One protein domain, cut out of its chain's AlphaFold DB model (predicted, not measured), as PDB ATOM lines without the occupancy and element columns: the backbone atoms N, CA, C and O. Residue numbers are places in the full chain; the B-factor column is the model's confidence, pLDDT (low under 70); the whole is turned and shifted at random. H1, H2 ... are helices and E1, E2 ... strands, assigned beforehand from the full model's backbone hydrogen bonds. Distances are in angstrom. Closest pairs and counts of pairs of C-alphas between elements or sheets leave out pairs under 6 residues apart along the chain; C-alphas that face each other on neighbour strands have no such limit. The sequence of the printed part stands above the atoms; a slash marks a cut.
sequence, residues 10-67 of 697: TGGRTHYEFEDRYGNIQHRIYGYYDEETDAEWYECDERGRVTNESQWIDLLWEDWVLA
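AT A GLANCE: This is residues 10 to 67 of the 697 residues of an uncharacterized protein of Clostridium sp. FS41 (UniProt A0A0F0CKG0). What shape is this? A strongly twisted meander of three strands, each the antiparallel neighbour of the one before, has long E2 in its middle; a long loop, residues 44 to 58, leads to short helix H1, off the sheet. What is printed? 58 residues run E1, E2, E3, H1, a mixed class with 25, under half, in named elements; they are compact, radius of gyration of the C-alphas 11.4 A, spans 35 by 24 by 16 A.

HOW THE PARTS SIT: How do the strands pair? E1, residues 15 to 19, and E2, residues 25 to 33, form a hairpin at 150 degrees, with N 16 and O 28 2.9 A apart, within hydrogen-bond range. E2, which bends by 53 degrees at residue 30, forms another with E3, residues 40 to 43, at 137 degrees, with N 40 and O 31 at 2.9 A. Where is the helix? H1, residues 59 to 65, is not on the sheet and is apart from E1 and E2; its O i to N i+4 pairs are all within range.

IN THESE COORDINATES: Where does E1 start? C-alpha 15 is at (32.487, -2.690, -37.128); E1 spans 13.6 A. What follows? E2 spans 24.6 A, E3 10.3 A and H1 9.7 A, to C-alpha 65 at (29.792, -0.560, -16.656).

THE WHOLE: How large is it? The farthest C-alphas, of Gly 23 and Glu 35, are 35.2 A apart; the printed part has no cut. Which link is long? E3 to H1, 15 residues. Where is confidence low? 22 residues are under 70, among them 10 to 14.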
ATOM      1  N   THR A  10      40.746 -12.510 -38.477       59.53
ATOM      2  CA  THR A  10      39.976 -13.221 -39.506       59.53
ATOM      3  C   THR A  10      38.580 -13.540 -38.963       59.53
ATOM      4  O   THR A  10      38.423 -14.052 -37.866       59.53
ATOM      5  N   GLY A  11      37.531 -13.227 -39.732       52.19
ATOM      6  CA  GLY A  11      36.136 -13.360 -39.282       52.19
ATOM      7  C   GLY A  11      35.523 -12.033 -38.816       52.19
ATOM      8  O   GLY A  11      36.172 -11.255 -38.138       52.19
ATOM      9  N   GLY A  12      34.294 -11.765 -39.280       54.66
ATOM     10  CA  GLY A  12      33.459 -10.605 -38.927       54.66
ATOM     11  C   GLY A  12      34.036  -9.222 -39.262       54.66
ATOM     12  O   GLY A  12      34.569  -8.523 -38.416       54.66
ATOM     13  N   ARG A  13      33.850  -8.755 -40.507       57.25
ATOM     14  CA  ARG A  13      34.208  -7.375 -40.927       57.25
ATOM     15  C   ARG A  13      33.223  -6.301 -40.445       57.25
ATOM     16  O   ARG A  13      33.230  -5.191 -40.975       57.25
ATOM     17  N   THR A  14      32.330  -6.644 -39.528       65.50
ATOM     18  CA  THR A  14      31.306  -5.716 -39.066       65.50
ATOM     19  C   THR A  14      31.883  -4.943 -37.895       65.50
ATOM     20  O   THR A  14      32.128  -5.497 -36.827       65.50
ATOM     21  N   HIS A  15      32.168  -3.672 -38.151       79.06
ATOM     22  CA  HIS A  15      32.487  -2.690 -37.128       79.06
ATOM     23  C   HIS A  15      31.185  -2.285 -36.443       79.06
ATOM     24  O   HIS A  15      30.203  -1.969 -37.115       79.06
ATOM     25  N   TYR A  16      31.185  -2.355 -35.119       78.44
ATOM     26  CA  TYR A  16      30.073  -1.942 -34.281       78.44
ATOM     27  C   TYR A  16      30.491  -0.696 -33.519       78.44
ATOM     28  O   TYR A  16      31.596  -0.618 -32.982       78.44
ATOM     29  N   GLU A  17      29.593   0.273 -33.488       83.88
ATOM     30  CA  GLU A  17      29.770   1.529 -32.785       83.88
ATOM     31  C   GLU A  17      28.576   1.726 -31.861       83.88
ATOM     32  O   GLU A  17      27.435   1.492 -32.267       83.88
ATOM     33  N   PHE A  18      28.840   2.141 -30.628       74.75
ATOM     34  CA  PHE A  18      27.801   2.588 -29.714       74.75
ATOM     35  C   PHE A  18      28.309   3.755 -28.873       74.75
ATOM     36  O   PHE A  18      29.497   3.849 -28.570       74.75
ATOM     37  N   GLU A  19      27.404   4.654 -28.503       76.44
ATOM     38  CA  GLU A  19      27.681   5.685 -27.508       76.44
ATOM     39  C   GLU A  19      27.538   5.055 -26.122       76.44
ATOM     40  O   GLU A  19      26.490   4.495 -25.789       76.44
ATOM     41  N   ASP A  20      28.613   5.077 -25.337       71.06
ATOM     42  CA  ASP A  20      28.576   4.599 -23.964       71.06
ATOM     43  C   ASP A  20      27.759   5.534 -23.080       71.06
ATOM     44  O   ASP A  20      27.408   6.661 -23.442       71.06
ATOM     45  N   ARG A  21      27.459   5.058 -21.875       64.06
ATOM     46  CA  ARG A  21      26.670   5.816 -20.920       64.06
ATOM     47  C   ARG A  21      27.286   7.193 -20.660       64.06
ATOM     48  O   ARG A  21      26.527   8.122 -20.482       64.06
ATOM     49  N   TYR A  22      28.606   7.376 -20.742       62.59
ATOM     50  CA  TYR A  22      29.305   8.647 -20.504       62.59
ATOM     51  C   TYR A  22      29.348   9.598 -21.712       62.59
ATOM     52  O   TYR A  22      29.947  10.673 -21.611       62.59
ATOM     53  N   GLY A  23      28.728   9.228 -22.834       61.12
ATOM     54  CA  GLY A  23      28.726  10.011 -24.067       61.12
ATOM     55  C   GLY A  23      29.992   9.844 -24.911       61.12
ATOM     56  O   GLY A  23      30.236  10.656 -25.805       61.12
ATOM     57  N   ASN A  24      30.830   8.834 -24.635       70.88
ATOM     58  CA  ASN A  24      31.967   8.515 -25.497       70.88
ATOM     59  C   ASN A  24      31.576   7.448 -26.515       70.88
ATOM     60  O   ASN A  24      30.882   6.483 -26.205       70.88
ATOM     61  N   ILE A  25      32.091   7.589 -27.730       78.12
ATOM     62  CA  ILE A  25      31.895   6.598 -28.779       78.12
ATOM     63  C   ILE A  25      32.850   5.423 -28.557       78.12
ATOM     64  O   ILE A  25      34.069   5.592 -28.510       78.12
ATOM     65  N   GLN A  26      32.277   4.232 -28.435       80.25
ATOM     66  CA  GLN A  26      32.977   2.964 -28.297       80.25
ATOM     67  C   GLN A  26      32.930   2.197 -29.616       80.25
ATOM     68  O   GLN A  26      31.904   2.154 -30.293       80.25
ATOM     69  N   HIS A  27      34.041   1.552 -29.965       83.19
ATOM     70  CA  HIS A  27      34.169   0.777 -31.195       83.19
ATOM     71  C   HIS A  27      34.515  -0.680 -30.878       83.19
ATOM     72  O   HIS A  27      35.396  -0.973 -30.060       83.19
ATOM     73  N   ARG A  28      33.787  -1.601 -31.509       83.44
ATOM     74  CA  ARG A  28      33.880  -3.042 -31.284       83.44
ATOM     75  C   ARG A  28      33.966  -3.788 -32.604       83.44
ATOM     76  O   ARG A  28      33.409  -3.371 -33.623       83.44
ATOM     77  N   ILE A  29      34.644  -4.924 -32.583       82.44
ATOM     78  CA  ILE A  29      34.671  -5.861 -33.701       82.44
ATOM     79  C   ILE A  29      34.537  -7.284 -33.176       82.44
ATOM     80  O   ILE A  29      35.083  -7.620 -32.126       82.44
ATOM     81  N   TYR A  30      33.790  -8.110 -33.900       80.69
ATOM     82  CA  TYR A  30      33.563  -9.506 -33.547       80.69
ATOM     83  C   TYR A  30      34.322 -10.412 -34.512       80.69
ATOM     84  O   TYR A  30      34.104 -10.333 -35.721       80.69
ATOM     85  N   GLY A  31      35.205 -11.268 -34.006       78.50
ATOM     86  CA  GLY A  31      36.034 -12.126 -34.853       78.50
ATOM     87  C   GLY A  31      36.996 -12.994 -34.054       78.50
ATOM     88  O   GLY A  31      36.841 -13.142 -32.849       78.50
ATOM     89  N   TYR A  32      37.968 -13.607 -34.724       71.25
ATOM     90  CA  TYR A  32      38.948 -14.493 -34.095       71.25
ATOM     91  C   TYR A  32      40.332 -14.301 -34.722       71.25
ATOM     92  O   TYR A  32      40.471 -13.845 -35.860       71.25
ATOM     93  N   TYR A  33      41.381 -14.651 -33.982       70.06
ATOM     94  CA  TYR A  33      42.727 -14.769 -34.545       70.06
ATOM     95  C   TYR A  33      42.976 -16.196 -35.057       70.06
ATOM     96  O   TYR A  33      42.403 -17.145 -34.535       70.06
ATOM     97  N   ASP A  34      43.873 -16.374 -36.038       58.72
ATOM     98  CA  ASP A  34      44.175 -17.654 -36.724       58.72
ATOM     99  C   ASP A  34      44.584 -18.850 -35.807       58.72
ATOM    100  O   ASP A  34      44.802 -19.960 -36.293       58.72
ATOM    101  N   GLU A  35      44.697 -18.657 -34.486       60.16
ATOM    102  CA  GLU A  35      44.983 -19.702 -33.485       60.16
ATOM    103  C   GLU A  35      43.847 -19.908 -32.448       60.16
ATOM    104  O   GLU A  35      44.001 -20.727 -31.542       60.16
ATOM    105  N   GLU A  36      42.721 -19.196 -32.561       62.44
ATOM    106  CA  GLU A  36      41.570 -19.260 -31.645       62.44
ATOM    107  C   GLU A  36      40.418 -20.079 -32.250       62.44
ATOM    108  O   GLU A  36      40.189 -20.060 -33.459       62.44
ATOM    109  N   THR A  37      39.722 -20.856 -31.414       59.03
ATOM    110  CA  THR A  37      38.642 -21.757 -31.856       59.03
ATOM    111  C   THR A  37      37.284 -21.078 -31.951       59.03
ATOM    112  O   THR A  37      36.431 -21.567 -32.690       59.03
ATOM    113  N   ASP A  38      37.099 -19.963 -31.244       67.88
ATOM    114  CA  ASP A  38      35.815 -19.293 -31.071       67.88
ATOM    115  C   ASP A  38      35.959 -17.790 -31.336       67.88
ATOM    116  O   ASP A  38      36.998 -17.189 -31.060       67.88
ATOM    117  N   ALA A  39      34.925 -17.204 -31.939       72.75
ATOM    118  CA  ALA A  39      34.878 -15.777 -32.219       72.75
ATOM    119  C   ALA A  39      34.455 -15.005 -30.966       72.75
ATOM    120  O   ALA A  39      33.446 -15.340 -30.343       72.75
ATOM    121  N   GLU A  40      35.198 -13.949 -30.656       80.25
ATOM    122  CA  GLU A  40      35.039 -13.119 -29.465       80.25
ATOM    123  C   GLU A  40      34.947 -11.630 -29.836       80.25
ATOM    124  O   GLU A  40      35.174 -11.228 -30.985       80.25
ATOM    125  N   TRP A  41      34.584 -10.802 -28.856       80.50
ATOM    126  CA  TRP A  41      34.516  -9.348 -29.001       80.50
ATOM    127  C   TRP A  41      35.847  -8.684 -28.664       80.50
ATOM    128  O   TRP A  41      36.444  -8.961 -27.626       80.50
ATOM    129  N   TYR A  42      36.276  -7.762 -29.523       79.12
ATOM    130  CA  TYR A  42      37.528  -7.026 -29.384       79.12
ATOM    131  C   TYR A  42      37.311  -5.519 -29.498       79.12
ATOM    132  O   TYR A  42      36.455  -5.046 -30.252       79.12
ATOM    133  N   GLU A  43      38.132  -4.765 -28.770       81.94
ATOM    134  CA  GLU A  43      38.216  -3.313 -28.900       81.94
ATOM    135  C   GLU A  43      38.944  -2.957 -30.198       81.94
ATOM    136  O   GLU A  43      39.965  -3.565 -30.540       81.94
ATOM    137  N   CYS A  44      38.431  -1.974 -30.934       74.88
ATOM    138  CA  CYS A  44      39.051  -1.511 -32.166       74.88
ATOM    139  C   CYS A  44      39.045   0.015 -32.282       74.88
ATOM    140  O   CYS A  44      38.378   0.712 -31.527       74.88
ATOM    141  N   ASP A  45      39.826   0.548 -33.220       80.69
ATOM    142  CA  ASP A  45      39.759   1.959 -33.589       80.69
ATOM    143  C   ASP A  45      38.544   2.253 -34.492       80.69
ATOM    144  O   ASP A  45      37.869   1.349 -34.986       80.69
ATOM    145  N   GLU A  46      38.309   3.536 -34.781       81.25
ATOM    146  CA  GLU A  46      37.288   4.031 -35.729       81.25
ATOM    147  C   GLU A  46      37.354   3.386 -37.135       81.25
ATOM    148  O   GLU A  46      36.434   3.522 -37.937       81.25
ATOM    149  N   ARG A  47      38.456   2.697 -37.474       77.69
ATOM    150  CA  ARG A  47      38.668   2.013 -38.760       77.69
ATOM    151  C   ARG A  47      38.558   0.494 -38.638       77.69
ATOM    152  O   ARG A  47      38.902  -0.209 -39.591       77.69
ATOM    153  N   GLY A  48      38.116  -0.014 -37.486       72.25
ATOM    154  CA  GLY A  48      37.954  -1.437 -37.215       72.25
ATOM    155  C   GLY A  48      39.270  -2.188 -36.995       72.25
ATOM    156  O   GLY A  48      39.302  -3.407 -37.158       72.25
ATOM    157  N   ARG A  49      40.375  -1.503 -36.663       77.31
ATOM    158  CA  ARG A  49      41.652  -2.157 -36.326       77.31
ATOM    159  C   ARG A  49      41.706  -2.447 -34.836       77.31
ATOM    160  O   ARG A  49      41.584  -1.521 -34.043       77.31
ATOM    161  N   VAL A  50      41.909  -3.711 -34.474       75.50
ATOM    162  CA  VAL A  50      41.976  -4.144 -33.073       75.50
ATOM    163  C   VAL A  50      43.099  -3.404 -32.341       75.50
ATOM    164  O   VAL A  50      44.236  -3.371 -32.813       75.50
ATOM    165  N   THR A  51      42.773  -2.785 -31.208       75.56
ATOM    166  CA  THR A  51      43.707  -1.991 -30.386       75.56
ATOM    167  C   THR A  51      44.295  -2.798 -29.231       75.56
ATOM    168  O   THR A  51      45.374  -2.461 -28.740       75.56
ATOM    169  N   ASN A  52      43.633  -3.892 -28.835       66.38
ATOM    170  CA  ASN A  52      44.074  -4.790 -27.773       66.38
ATOM    171  C   ASN A  52      43.974  -6.262 -28.208       66.38
ATOM    172  O   ASN A  52      42.942  -6.908 -28.073       66.38
ATOM    173  N   GLU A  53      45.077  -6.811 -28.720       62.88
ATOM    174  CA  GLU A  53      45.134  -8.184 -29.254       62.88
ATOM    175  C   GLU A  53      45.223  -9.274 -28.164       62.88
ATOM    176  O   GLU A  53      45.360 -10.457 -28.474       62.88
ATOM    177  N   SER A  54      45.250  -8.891 -26.880       55.22
ATOM    178  CA  SER A  54      45.535  -9.803 -25.757       55.22
ATOM    179  C   SER A  54      44.353 -10.043 -24.820       55.22
ATOM    180  O   SER A  54      44.466 -10.889 -23.932       55.22
ATOM    181  N   GLN A  55      43.248  -9.309 -24.972       62.00
ATOM    182  CA  GLN A  55      42.075  -9.410 -24.103       62.00
ATOM    183  C   GLN A  55      40.797  -9.280 -24.933       62.00
ATOM    184  O   GLN A  55      40.647  -8.323 -25.689       62.00
ATOM    185  N   TRP A  56      39.891 -10.245 -24.777       69.88
ATOM    186  CA  TRP A  56      38.524 -10.144 -25.278       69.88
ATOM    187  C   TRP A  56      37.668  -9.333 -24.302       69.88
ATOM    188  O   TRP A  56      38.001  -9.183 -23.124       69.88
ATOM    189  N   ILE A  57      36.561  -8.806 -24.806       74.12
ATOM    190  CA  ILE A  57      35.623  -7.988 -24.047       74.12
ATOM    191  C   ILE A  57      34.620  -8.890 -23.337       74.12
ATOM    192  O   ILE A  57      33.953  -9.717 -23.959       74.12
ATOM    193  N   ASP A  58      34.491  -8.696 -22.029       77.75
ATOM    194  CA  ASP A  58      33.416  -9.285 -21.242       77.75
ATOM    195  C   ASP A  58      32.140  -8.454 -21.437       77.75
ATOM    196  O   ASP A  58      32.014  -7.346 -20.914       77.75
ATOM    197  N   LEU A  59      31.192  -8.996 -22.205       75.06
ATOM    198  CA  LEU A  59      29.923  -8.330 -22.502       75.06
ATOM    199  C   LEU A  59      29.054  -8.099 -21.262       75.06
ATOM    200  O   LEU A  59      28.263  -7.161 -21.255       75.06
ATOM    201  N   LEU A  60      29.182  -8.928 -20.220       71.25
ATOM    202  CA  LEU A  60      28.445  -8.718 -18.973       71.25
ATOM    203  C   LEU A  60      29.026  -7.522 -18.225       71.25
ATOM    204  O   LEU A  60      28.279  -6.673 -17.750       71.25
ATOM    205  N   TRP A  61      30.353  -7.418 -18.166       77.12
ATOM    206  CA  TRP A  61      31.003  -6.238 -17.604       77.12
ATOM    207  C   TRP A  61      30.678  -4.977 -18.415       77.12
ATOM    208  O   TRP A  61      30.379  -3.935 -17.838       77.12
ATOM    209  N   GLU A  62      30.685  -5.071 -19.745       73.75
ATOM    210  CA  GLU A  62      30.363  -3.953 -20.632       73.75
ATOM    211  C   GLU A  62      28.907  -3.486 -20.473       73.75
ATOM    212  O   GLU A  62      28.687  -2.280 -20.357       73.75
ATOM    213  N   ASP A  63      27.931  -4.401 -20.368       72.81
ATOM    214  CA  ASP A  63      26.521  -4.069 -20.078       72.81
ATOM    215  C   ASP A  63      26.391  -3.325 -18.742       72.81
ATOM    216  O   ASP A  63      25.700  -2.309 -18.653       72.81
ATOM    217  N   TRP A  64      27.101  -3.794 -17.713       66.31
ATOM    218  CA  TRP A  64      27.040  -3.238 -16.360       66.31
ATOM    219  C   TRP A  64      27.775  -1.902 -16.193       66.31
ATOM    220  O   TRP A  64      27.346  -1.060 -15.402       66.31
ATOM    221  N   VAL A  65      28.884  -1.692 -16.907       65.94
ATOM    222  CA  VAL A  65      29.792  -0.560 -16.656       65.94
ATOM    223  C   VAL A  65      29.737   0.506 -17.747       65.94
ATOM    224  O   VAL A  65      29.811   1.693 -17.430       65.94
ATOM    225  N   LEU A  66      29.602   0.116 -19.016       66.88
ATOM    226  CA  LEU A  66      29.750   1.030 -20.154       66.88
ATOM    227  C   LEU A  66      28.452   1.251 -20.934       66.88
ATOM    228  O   LEU A  66      28.194   2.380 -21.339       66.88
ATOM    229  N   ALA A  67      27.626   0.227 -21.154       69.56
ATOM    230  CA  ALA A  67      26.415   0.359 -21.970       69.56
ATOM    231  C   ALA A  67      25.440   1.395 -21.378       69.56
ATOM    232  O   ALA A  67      25.402   1.539 -20.152       69.56
TER     233      ALA A  67